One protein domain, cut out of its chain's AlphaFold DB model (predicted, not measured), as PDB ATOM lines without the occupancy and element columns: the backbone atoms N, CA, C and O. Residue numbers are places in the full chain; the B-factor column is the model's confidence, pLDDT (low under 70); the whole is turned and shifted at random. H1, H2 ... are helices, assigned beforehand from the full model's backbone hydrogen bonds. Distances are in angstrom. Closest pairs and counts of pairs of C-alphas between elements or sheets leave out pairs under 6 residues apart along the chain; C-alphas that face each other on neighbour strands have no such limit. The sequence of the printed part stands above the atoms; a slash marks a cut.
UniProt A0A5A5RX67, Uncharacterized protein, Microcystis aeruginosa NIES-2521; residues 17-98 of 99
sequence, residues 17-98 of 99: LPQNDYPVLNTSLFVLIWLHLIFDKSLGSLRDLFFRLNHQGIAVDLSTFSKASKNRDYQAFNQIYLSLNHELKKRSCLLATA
ATOM      1  N   LEU A  17     -40.719 -30.228  21.438       83.38
ATOM      2  CA  LEU A  17     -42.049 -29.688  21.189       83.38
ATOM      3  C   LEU A  17     -42.115 -28.992  19.825       83.38
ATOM      4  O   LEU A  17     -41.120 -28.407  19.387       83.38
ATOM      5  N   PRO A  18     -43.291 -28.989  19.174       80.62
ATOM      6  CA  PRO A  18     -43.514 -28.181  17.986       80.62
ATOM      7  C   PRO A  18     -43.241 -26.697  18.266       80.62
ATOM      8  O   PRO A  18     -43.694 -26.137  19.269       80.62
ATOM      9  N   GLN A  19     -42.486 -26.062  17.369       75.06
ATOM     10  CA  GLN A  19     -42.103 -24.651  17.494       75.06
ATOM     11  C   GLN A  19     -42.946 -23.717  16.617       75.06
ATOM     12  O   GLN A  19     -43.050 -22.538  16.930       75.06
ATOM     13  N   ASN A  20     -43.589 -24.240  15.568       79.44
ATOM     14  CA  ASN A  20     -44.294 -23.448  14.549       79.44
ATOM     15  C   ASN A  20     -45.748 -23.909  14.343       79.44
ATOM     16  O   ASN A  20     -46.273 -23.846  13.237       79.44
ATOM     17  N   ASP A  21     -46.387 -24.433  15.385       79.44
ATOM     18  CA  ASP A  21     -47.713 -25.050  15.294       79.44
ATOM     19  C   ASP A  21     -48.881 -24.077  15.505       79.44
ATOM     20  O   ASP A  21     -49.934 -24.239  14.897       79.44
ATOM     21  N   TYR A  22     -48.696 -23.042  16.328       74.69
ATOM     22  CA  TYR A  22     -49.700 -22.003  16.557       74.69
ATOM     23  C   TYR A  22     -49.121 -20.613  16.259       74.69
ATOM     24  O   TYR A  22     -48.072 -20.271  16.807       74.69
ATOM     25  N   PRO A  23     -49.818 -19.779  15.461       69.69
ATOM     26  CA  PRO A  23     -49.258 -18.541  14.915       69.69
ATOM     27  C   PRO A  23     -49.019 -17.441  15.957       69.69
ATOM     28  O   PRO A  23     -48.152 -16.601  15.759       69.69
ATOM     29  N   VAL A  24     -49.768 -17.436  17.064       73.75
ATOM     30  CA  VAL A  24     -49.652 -16.394  18.103       73.75
ATOM     31  C   VAL A  24     -48.846 -16.879  19.312       73.75
ATOM     32  O   VAL A  24     -48.078 -16.128  19.901       73.75
ATOM     33  N   LEU A  25     -49.018 -18.145  19.697       86.12
ATOM     34  CA  LEU A  25     -48.373 -18.727  20.871       86.12
ATOM     35  C   LEU A  25     -48.111 -20.211  20.628       86.12
ATOM     36  O   LEU A  25     -48.969 -21.049  20.921       86.12
ATOM     37  N   ASN A  26     -46.936 -20.520  20.079       86.75
ATOM     38  CA  ASN A  26     -46.519 -21.894  19.803       86.75
ATOM     39  C   ASN A  26     -46.397 -22.737  21.083       86.75
ATOM     40  O   ASN A  26     -46.308 -22.213  22.199       86.75
ATOM     41  N   THR A  27     -46.419 -24.062  20.925       85.88
ATOM     42  CA  THR A  27     -46.422 -24.997  22.063       85.88
ATOM     43  C   THR A  27     -45.193 -24.846  22.956       85.88
ATOM     44  O   THR A  27     -45.328 -24.827  24.181       85.88
ATOM     45  N   SER A  28     -44.006 -24.680  22.373       87.19
ATOM     46  CA  SER A  28     -42.770 -24.494  23.142       87.19
ATOM     47  C   SER A  28     -42.814 -23.237  24.023       87.19
ATOM     48  O   SER A  28     -42.487 -23.294  25.210       87.19
ATOM     49  N   LEU A  29     -43.245 -22.101  23.473       87.62
ATOM     50  CA  LEU A  29     -43.346 -20.833  24.193       87.62
ATOM     51  C   LEU A  29     -44.432 -20.889  25.272       87.62
ATOM     52  O   LEU A  29     -44.201 -20.437  26.391       87.62
ATOM     53  N   PHE A  30     -45.580 -21.506  24.977       88.75
ATOM     54  CA  PHE A  30     -46.633 -21.722  25.971       88.75
ATOM     55  C   PHE A  30     -46.104 -22.498  27.185       88.75
ATOM     56  O   PHE A  30     -46.291 -22.077  28.327       88.75
ATOM     57  N   VAL A  31     -45.414 -23.616  26.942       87.25
ATOM     58  CA  VAL A  31     -44.863 -24.469  28.003       87.25
ATOM     59  C   VAL A  31     -43.792 -23.730  28.798       87.25
ATOM     60  O   VAL A  31     -43.764 -23.842  30.017       87.25
ATOM     61  N   LEU A  32     -42.946 -22.928  28.148       87.00
ATOM     62  CA  LEU A  32     -41.950 -22.110  28.840       87.00
ATOM     63  C   LEU A  32     -42.590 -21.106  29.814       87.00
ATOM     64  O   LEU A  32     -42.126 -20.984  30.949       87.00
ATOM     65  N   ILE A  33     -43.658 -20.419  29.392       87.94
ATOM     66  CA  ILE A  33     -44.412 -19.475  30.236       87.94
ATOM     67  C   ILE A  33     -45.077 -20.216  31.404       87.94
ATOM     68  O   ILE A  33     -45.006 -19.766  32.547       87.94
ATOM     69  N   TRP A  34     -45.666 -21.385  31.142       86.94
ATOM     70  CA  TRP A  34     -46.276 -22.231  32.172       86.94
ATOM     71  C   TRP A  34     -45.259 -22.736  33.209       86.94
ATOM     72  O   TRP A  34     -45.531 -22.704  34.407       86.94
ATOM     73  N   LEU A  35     -44.061 -23.142  32.780       83.94
ATOM     74  CA  LEU A  35     -42.987 -23.539  33.695       83.94
ATOM     75  C   LEU A  35     -42.518 -22.354  34.551       83.94
ATOM     76  O   LEU A  35     -42.322 -22.525  35.751       83.94
ATOM     77  N   HIS A  36     -42.384 -21.155  33.969       84.44
ATOM     78  CA  HIS A  36     -42.079 -19.943  34.738       84.44
ATOM     79  C   HIS A  36     -43.121 -19.691  35.826       84.44
ATOM     80  O   HIS A  36     -42.748 -19.427  36.961       84.44
ATOM     81  N   LEU A  37     -44.408 -19.842  35.508       82.19
ATOM     82  CA  LEU A  37     -45.483 -19.672  36.483       82.19
ATOM     83  C   LEU A  37     -45.370 -20.638  37.672       82.19
ATOM     84  O   LEU A  37     -45.651 -20.258  38.803       82.19
ATOM     85  N   ILE A  38     -44.980 -21.888  37.421       78.88
ATOM     86  CA  ILE A  38     -44.897 -22.922  38.462       78.88
ATOM     87  C   ILE A  38     -43.642 -22.768  39.321       78.88
ATOM     88  O   ILE A  38     -43.688 -22.992  40.532       78.88
ATOM     89  N   PHE A  39     -42.508 -22.442  38.700       78.12
ATOM     90  CA  PHE A  39     -41.216 -22.428  39.384       78.12
ATOM     91  C   PHE A  39     -40.854 -21.070  39.984       78.12
ATOM     92  O   PHE A  39     -40.135 -21.033  40.985       78.12
ATOM     93  N   ASP A  40     -41.328 -19.967  39.407       80.44
ATOM     94  CA  ASP A  40     -40.987 -18.630  39.880       80.44
ATOM     95  C   ASP A  40     -41.887 -18.220  41.055       80.44
ATOM     96  O   ASP A  40     -42.919 -17.567  40.906       80.44
ATOM     97  N   LYS A  41     -41.456 -18.595  42.263       76.38
ATOM     98  CA  LYS A  41     -42.113 -18.209  43.520       76.38
ATOM     99  C   LYS A  41     -42.006 -16.712  43.844       76.38
ATOM    100  O   LYS A  41     -42.592 -16.285  44.832       76.38
ATOM    101  N   SER A  42     -41.248 -15.930  43.065       79.19
ATOM    102  CA  SER A  42     -41.138 -14.476  43.249       79.19
ATOM    103  C   SER A  42     -42.273 -13.695  42.581       79.19
ATOM    104  O   SER A  42     -42.401 -12.491  42.793       79.19
ATOM    105  N   LEU A  43     -43.113 -14.365  41.786       78.62
ATOM    106  CA  LEU A  43     -44.257 -13.745  41.129       78.62
ATOM    107  C   LEU A  43     -45.364 -13.438  42.148       78.62
ATOM    108  O   LEU A  43     -45.907 -14.345  42.776       78.62
ATOM    109  N   GLY A  44     -45.738 -12.161  42.271       75.06
ATOM    110  CA  GLY A  44     -46.890 -11.735  43.076       75.06
ATOM    111  C   GLY A  44     -48.232 -12.065  42.415       75.06
ATOM    112  O   GLY A  44     -49.230 -12.309  43.092       75.06
ATOM    113  N   SER A  45     -48.263 -12.113  41.083       82.94
ATOM    114  CA  SER A  45     -49.449 -12.438  40.301       82.94
ATOM    115  C   SER A  45     -49.102 -12.911  38.887       82.94
ATOM    116  O   SER A  45     -48.011 -12.680  38.360       82.94
ATOM    117  N   LEU A  46     -50.086 -13.517  38.216       83.31
ATOM    118  CA  LEU A  46     -49.987 -13.867  36.798       83.31
ATOM    119  C   LEU A  46     -49.754 -12.621  35.920       83.31
ATOM    120  O   LEU A  46     -49.051 -12.696  34.919       83.31
ATOM    121  N   ARG A  47     -50.311 -11.464  36.303       86.81
ATOM    122  CA  ARG A  47     -50.109 -10.193  35.589       86.81
ATOM    123  C   ARG A  47     -48.655  -9.730  35.653       86.81
ATOM    124  O   ARG A  47     -48.144  -9.268  34.638       86.81
ATOM    125  N   ASP A  48     -47.989  -9.918  36.790       87.38
ATOM    126  CA  ASP A  48     -46.578  -9.542  36.953       87.38
ATOM    127  C   ASP A  48     -45.667 -10.368  36.041       87.38
ATOM    128  O   ASP A  48     -44.717  -9.840  35.465       87.38
ATOM    129  N   LEU A  49     -45.993 -11.650  35.835       89.06
ATOM    130  CA  LEU A  49     -45.288 -12.493  34.869       89.06
ATOM    131  C   LEU A  49     -45.394 -11.921  33.452       89.06
ATOM    132  O   LEU A  49     -44.373 -11.724  32.797       89.06
ATOM    133  N   PHE A  50     -46.607 -11.614  32.986       89.69
ATOM    134  CA  PHE A  50     -46.806 -11.051  31.645       89.69
ATOM    135  C   PHE A  50     -46.177  -9.662  31.492       89.69
ATOM    136  O   PHE A  50     -45.600  -9.366  30.451       89.69
ATOM    137  N   PHE A  51     -46.196  -8.838  32.542       89.44
ATOM    138  CA  PHE A  51     -45.491  -7.557  32.550       89.44
ATOM    139  C   PHE A  51     -43.976  -7.726  32.350       89.44
ATOM    140  O   PHE A  51     -43.378  -7.009  31.543       89.44
ATOM    141  N   ARG A  52     -43.357  -8.700  33.036       89.38
ATOM    142  CA  ARG A  52     -41.924  -9.017  32.897       89.38
ATOM    143  C   ARG A  52     -41.595  -9.615  31.530       89.38
ATOM    144  O   ARG A  52     -40.610  -9.202  30.926       89.38
ATOM    145  N   LEU A  53     -42.420 -10.535  31.028       88.12
ATOM    146  CA  LEU A  53     -42.259 -11.129  29.695       88.12
ATOM    147  C   LEU A  53     -42.294 -10.055  28.600       88.12
ATOM    148  O   LEU A  53     -41.396 -10.009  27.761       88.12
ATOM    149  N   ASN A  54     -43.260  -9.136  28.669       88.81
ATOM    150  CA  ASN A  54     -43.365  -8.022  27.730       88.81
ATOM    151  C   ASN A  54     -42.148  -7.083  27.820       88.81
ATOM    152  O   ASN A  54     -41.607  -6.692  26.788       88.81
ATOM    153  N   HIS A  55     -41.652  -6.786  29.029       89.19
ATOM    154  CA  HIS A  55     -40.401  -6.031  29.215       89.19
ATOM    155  C   HIS A  55     -39.167  -6.740  28.637       89.19
ATOM    156  O   HIS A  55     -38.210  -6.082  28.241       89.19
ATOM    157  N   GLN A  56     -39.182  -8.072  28.568       86.94
ATOM    158  CA  GLN A  56     -38.136  -8.887  27.944       86.94
ATOM    159  C   GLN A  56     -38.322  -9.051  26.423       86.94
ATOM    160  O   GLN A  56     -37.576  -9.800  25.796       86.94
ATOM    161  N   GLY A  57     -39.306  -8.371  25.822       85.62
ATOM    162  CA  GLY A  57     -39.600  -8.439  24.388       85.62
ATOM    163  C   GLY A  57     -40.447  -9.644  23.968       85.62
ATOM    164  O   GLY A  57     -40.664  -9.854  22.777       85.62
ATOM    165  N   ILE A  58     -40.950 -10.437  24.918       84.50
ATOM    166  CA  ILE A  58     -41.873 -11.544  24.651       84.50
ATOM    167  C   ILE A  58     -43.292 -10.974  24.675       84.50
ATOM    168  O   ILE A  58     -43.940 -10.960  25.719       84.50
ATOM    169  N   ALA A  59     -43.748 -10.483  23.521       84.75
ATOM    170  CA  ALA A  59     -45.059  -9.858  23.341       84.75
ATOM    171  C   ALA A  59     -46.192 -10.901  23.372       84.75
ATOM    172  O   ALA A  59     -46.705 -11.324  22.336       84.75
ATOM    173  N   VAL A  60     -46.561 -11.352  24.570       84.56
ATOM    174  CA  VAL A  60     -47.685 -12.271  24.784       84.56
ATOM    175  C   VAL A  60     -48.652 -11.637  25.769       84.56
ATOM    176  O   VAL A  60     -48.294 -11.313  26.895       84.56
ATOM    177  N   ASP A  61     -49.914 -11.519  25.371       87.38
ATOM    178  CA  ASP A  61     -50.961 -11.043  26.267       87.38
ATOM    179  C   ASP A  61     -51.497 -12.159  27.162       87.38
ATOM    180  O   ASP A  61     -51.689 -13.305  26.741       87.38
ATOM    181  N   LEU A  62     -51.870 -11.791  28.388       87.75
ATOM    182  CA  LEU A  62     -52.543 -12.699  29.315       87.75
ATOM    183  C   LEU A  62     -53.825 -13.301  28.704       87.75
ATOM    184  O   LEU A  62     -54.138 -14.473  28.917       87.75
ATOM    185  N   SER A  63     -54.568 -12.512  27.925       88.50
ATOM    186  CA  SER A  63     -55.786 -12.969  27.248       88.50
ATOM    187  C   SER A  63     -55.477 -14.023  26.176       88.50
ATOM    188  O   SER A  63     -56.181 -15.031  26.089       88.50
ATOM    189  N   THR A  64     -54.398 -13.835  25.415       88.00
ATOM    190  CA  THR A  64     -53.881 -14.791  24.430       88.00
ATOM    191  C   THR A  64     -53.470 -16.097  25.100       88.00
ATOM    192  O   THR A  64     -53.896 -17.168  24.668       88.00
ATOM    193  N   PHE A  65     -52.729 -16.020  26.208       88.62
ATOM    194  CA  PHE A  65     -52.353 -17.202  26.983       88.62
ATOM    195  C   PHE A  65     -53.574 -17.931  27.559       88.62
ATOM    196  O   PHE A  65     -53.665 -19.152  27.462       88.62
ATOM    197  N   SER A  66     -54.551 -17.202  28.111       87.25
ATOM    198  CA  SER A  66     -55.780 -17.794  28.657       87.25
ATOM    199  C   SER A  66     -56.596 -18.520  27.584       87.25
ATOM    200  O   SER A  66     -57.044 -19.645  27.807       87.25
ATOM    201  N   LYS A  67     -56.748 -17.923  26.395       87.94
ATOM    202  CA  LYS A  67     -57.410 -18.562  25.246       87.94
ATOM    203  C   LYS A  67     -56.655 -19.810  24.789       87.94
ATOM    204  O   LYS A  67     -57.275 -20.846  24.578       87.94
ATOM    205  N   ALA A  68     -55.329 -19.731  24.684       86.44
ATOM    206  CA  ALA A  68     -54.501 -20.878  24.330       86.44
ATOM    207  C   ALA A  68     -54.629 -22.006  25.364       86.44
ATOM    208  O   ALA A  68     -54.778 -23.159  24.983       86.44
ATOM    209  N   SER A  69     -54.647 -21.677  26.656       85.38
ATOM    210  CA  SER A  69     -54.811 -22.651  27.740       85.38
ATOM    211  C   SER A  69     -56.140 -23.409  27.639       85.38
ATOM    212  O   SER A  69     -56.167 -24.624  27.788       85.38
ATOM    213  N   LYS A  70     -57.235 -22.717  27.297       85.56
ATOM    214  CA  LYS A  70     -58.566 -23.330  27.123       85.56
ATOM    215  C   LYS A  70     -58.671 -24.256  25.910       85.56
ATOM    216  O   LYS A  70     -59.451 -25.197  25.942       85.56
ATOM    217  N   ASN A  71     -57.927 -23.963  24.846       83.50
ATOM    218  CA  ASN A  71     -58.033 -24.672  23.567       83.50
ATOM    219  C   ASN A  71     -57.017 -25.811  23.411       83.50
ATOM    220  O   ASN A  71     -57.020 -26.494  22.389       83.50
ATOM    221  N   ARG A  72     -56.107 -25.984  24.372       82.94
ATOM    222  CA  ARG A  72     -55.059 -27.001  24.312       82.94
ATOM    223  C   ARG A  72     -55.436 -28.202  25.167       82.94
ATOM    224  O   ARG A  72     -55.951 -28.052  26.270       82.94
ATOM    225  N   ASP A  73     -55.136 -29.390  24.655       80.38
ATOM    226  CA  ASP A  73     -55.389 -30.640  25.363       80.38
ATOM    227  C   ASP A  73     -54.490 -30.759  26.603       80.38
ATOM    228  O   ASP A  73     -53.257 -30.738  26.520       80.38
ATOM    229  N   TYR A  74     -55.128 -30.920  27.762       76.44
ATOM    230  CA  TYR A  74     -54.462 -31.117  29.042       76.44
ATOM    231  C   TYR A  74     -53.568 -32.368  29.063       76.44
ATOM    232  O   TYR A  74     -52.539 -32.381  29.744       76.44
ATOM    233  N   GLN A  75     -53.905 -33.409  28.292       77.25
ATOM    234  CA  GLN A  75     -53.103 -34.632  28.218       77.25
ATOM    235  C   GLN A  75     -51.684 -34.365  27.716       77.25
ATOM    236  O   GLN A  75     -50.727 -34.880  28.300       77.25
ATOM    237  N   ALA A  76     -51.527 -33.523  26.691       75.38
ATOM    238  CA  ALA A  76     -50.215 -33.176  26.153       75.38
ATOM    239  C   ALA A  76     -49.326 -32.521  27.226       75.38
ATOM    240  O   ALA A  76     -48.139 -32.831  27.338       75.38
ATOM    241  N   PHE A  77     -49.907 -31.681  28.084       76.06
ATOM    242  CA  PHE A  77     -49.184 -31.058  29.194       76.06
ATOM    243  C   PHE A  77     -48.821 -32.033  30.298       76.06
ATOM    244  O   PHE A  77     -47.708 -31.970  30.822       76.06
ATOM    245  N   ASN A  78     -49.726 -32.950  30.632       80.62
ATOM    246  CA  ASN A  78     -49.442 -33.963  31.635       80.62
ATOM    247  C   ASN A  78     -48.248 -34.831  31.205       80.62
ATOM    248  O   ASN A  78     -47.348 -35.085  32.001       80.62
ATOM    249  N   GLN A  79     -48.160 -35.189  29.920       83.25
ATOM    250  CA  GLN A  79     -47.009 -35.918  29.374       83.25
ATOM    251  C   GLN A  79     -45.698 -35.123  29.478       83.25
ATOM    252  O   GLN A  79     -44.656 -35.678  29.838       83.25
ATOM    253  N   ILE A  80     -45.738 -33.813  29.223       81.81
ATOM    254  CA  ILE A  80     -44.575 -32.926  29.374       81.81
ATOM    255  C   ILE A  80     -44.139 -32.842  30.842       81.81
ATOM    256  O   ILE A  80     -42.948 -32.958  31.138       81.81
ATOM    257  N   TYR A  81     -45.089 -32.689  31.766       81.44
ATOM    258  CA  TYR A  81     -44.826 -32.651  33.203       81.44
ATOM    259  C   TYR A  81     -44.237 -33.971  33.716       81.44
ATOM    260  O   TYR A  81     -43.235 -33.969  34.434       81.44
ATOM    261  N   LEU A  82     -44.805 -35.108  33.304       84.00
ATOM    262  CA  LEU A  82     -44.290 -36.438  33.628       84.00
ATOM    263  C   LEU A  82     -42.873 -36.639  33.082       84.00
ATOM    264  O   LEU A  82     -42.003 -37.111  33.813       84.00
ATOM    265  N   SER A  83     -42.616 -36.211  31.843       82.94
ATOM    266  CA  SER A  83     -41.283 -36.262  31.232       82.94
ATOM    267  C   SER A  83     -40.270 -35.418  32.009       82.94
ATOM    268  O   SER A  83     -39.154 -35.864  32.269       82.94
ATOM    269  N   LEU A  84     -40.665 -34.214  32.432       80.38
ATOM    270  CA  LEU A  84     -39.831 -33.325  33.239       80.38
ATOM    271  C   LEU A  84     -39.506 -33.946  34.603       80.38
ATOM    272  O   LEU A  84     -38.343 -33.987  35.000       80.38
ATOM    273  N   ASN A  85     -40.508 -34.500  35.287       80.12
ATOM    274  CA  ASN A  85     -40.318 -35.199  36.554       80.12
ATOM    275  C   ASN A  85     -39.442 -36.447  36.420       80.12
ATOM    276  O   ASN A  85     -38.623 -36.712  37.298       80.12
ATOM    277  N   HIS A  86     -39.598 -37.213  35.341       84.62
ATOM    278  CA  HIS A  86     -38.782 -38.394  35.089       84.62
ATOM    279  C   HIS A  86     -37.304 -38.020  34.905       84.62
ATOM    280  O   HIS A  86     -36.438 -38.591  35.567       84.62
ATOM    281  N   GLU A  87     -37.013 -37.010  34.081       81.44
ATOM    282  CA  GLU A  87     -35.645 -36.521  33.861       81.44
ATOM    283  C   GLU A  87     -35.012 -35.941  35.133       81.44
ATOM    284  O   GLU A  87     -33.825 -36.157  35.400       81.44
ATOM    285  N   LEU A  88     -35.802 -35.244  35.957       76.44
ATOM    286  CA  LEU A  88     -35.343 -34.740  37.251       76.44
ATOM    287  C   LEU A  88     -35.029 -35.880  38.227       76.44
ATOM    288  O   LEU A  88     -33.947 -35.885  38.816       76.44
ATOM    289  N   LYS A  89     -35.918 -36.876  38.347       77.69
ATOM    290  CA  LYS A  89     -35.722 -38.050  39.219       77.69
ATOM    291  C   LYS A  89     -34.526 -38.900  38.804       77.69
ATOM    292  O   LYS A  89     -33.757 -39.346  39.652       77.69
ATOM    293  N   LYS A  90     -34.336 -39.108  37.499       79.19
ATOM    294  CA  LYS A  90     -33.183 -39.843  36.968       79.19
ATOM    295  C   LYS A  90     -31.871 -39.198  37.413       79.19
ATOM    296  O   LYS A  90     -30.961 -39.886  37.862       79.19
ATOM    297  N   ARG A  91     -31.787 -37.868  37.346       69.50
ATOM    298  CA  ARG A  91     -30.589 -37.126  37.760       69.50
ATOM    299  C   ARG A  91     -30.429 -37.037  39.276       69.50
ATOM    300  O   ARG A  91     -29.298 -37.100  39.739       69.50
ATOM    301  N   SER A  92     -31.511 -36.950  40.053       63.78
ATOM    302  CA  SER A  92     -31.413 -37.014  41.520       63.78
ATOM    303  C   SER A  92     -30.949 -38.391  42.007       63.78
ATOM    304  O   SER A  92     -30.168 -38.475  42.946       63.78
ATOM    305  N   CYS A  93     -31.382 -39.469  41.347       55.69
ATOM    306  CA  CYS A  93     -30.968 -40.840  41.658       55.69
ATOM    307  C   CYS A  93     -29.500 -41.115  41.275       55.69
ATOM    308  O   CYS A  93     -28.767 -41.728  42.049       55.69
ATOM    309  N   LEU A  94     -29.035 -40.586  40.136       54.97
ATOM    310  CA  LEU A  94     -27.621 -40.643  39.732       54.97
ATOM    311  C   LEU A  94     -26.684 -39.906  40.702       54.97
ATOM    312  O   LEU A  94     -25.538 -40.304  40.863       54.97
ATOM    313  N   LEU A  95     -27.158 -38.848  41.368       51.56
ATOM    314  CA  LEU A  95     -26.376 -38.135  42.384       51.56
ATOM    315  C   LEU A  95     -26.338 -38.873  43.734       51.56
ATOM    316  O   LEU A  95     -25.371 -38.725  44.469       51.56
ATOM    317  N   ALA A  96     -27.356 -39.681  44.048       50.84
ATOM    318  CA  ALA A  96     -27.432 -40.461  45.289       50.84
ATOM    319  C   ALA A  96     -26.632 -41.777  45.249       50.84
ATOM    320  O   ALA A  96     -26.421 -42.392  46.285       50.84
ATOM    321  N   THR A  97     -26.208 -42.216  44.062       49.44
ATOM    322  CA  THR A  97     -25.423 -43.447  43.843       49.44
ATOM    323  C   THR A  97     -23.940 -43.174  43.577       49.44
ATOM    324  O   THR A  97     -23.167 -44.110  43.401       49.44
ATOM    325  N   ALA A  98     -23.539 -41.899  43.547       46.12
ATOM    326  CA  ALA A  98     -22.161 -41.452  43.341       46.12
ATOM    327  C   ALA A  98     -21.410 -41.149  44.657       46.12
ATOM    328  O   ALA A  98     -20.366 -40.497  44.623       46.12
TER     329      ALA A  98
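Overview. This is residues 17 to 98 of the 99 residues of an uncharacterized protein of Microcystis aeruginosa NIES-2521 (UniProt A0A5A5RX67). Look first for a long helix, H4, whose residues 82 to 96 stick out, with residues 97 and 98, as an arm from a small helical body. In that body H1 sits in the middle, and H2, H3 and the first part of H4 go loosely round it. You will find 82 printed residues with four named helices in the order H1, H2, H3, H4 and no named strand; the class is all helix. The whole is loose, with a radius of gyration of the C-alphas of 15.0 A, and elongated, spanning 45 by 28 by 19 A.

Arrangement. Start at H4, residues 74 to 96, and go to H1, residues 27 to 39: they are close but not clearly touching, the C-alphas of Val 31 and Phe 77 being the closest at 8.0 A. Their lines stand at a steep tilt of 58 degrees, the same way. H1 is also close to but not clearly touching H2, residues 46 to 55, with Leu 37 and Leu 46 the closest, their C-alphas 7.4 A apart. H1 stands likewise to H3, residues 62 to 71, where the closest C-alphas, of Phe 30 and Phe 65, are 7.4 A apart; the steep tilt of 69.5 degrees is only just short of about perpendicular. H2 and H3 only just touch, with 3 pairs of C-alphas within 8 A, the closest being Phe 50 and Leu 62 at 6.4 A. H4 is apart from H2 and from H3. In H1, H2, H3 and H4 every O i to N i+4 pair is within hydrogen-bond range.

Along the chain. Find C-alpha 74 at (-54.462, -31.117, 29.042); from there H4 runs 32.9 A to C-alpha 96 at (-27.432, -40.461, 45.289). H1 begins at C-alpha 27, (-46.422, -24.997, 22.063), and is 18.3 A long; H2 measures 14.5 A and H3 14.4 A.

Size, cuts and confidence. The C-alphas of Ser 63 and Ala 98 are the two farthest apart, at 46.9 A. The printed part has no cut and no long link; H3 to H4 is tight. Confidence is under 70 at residue 23 and residues 91 to 98.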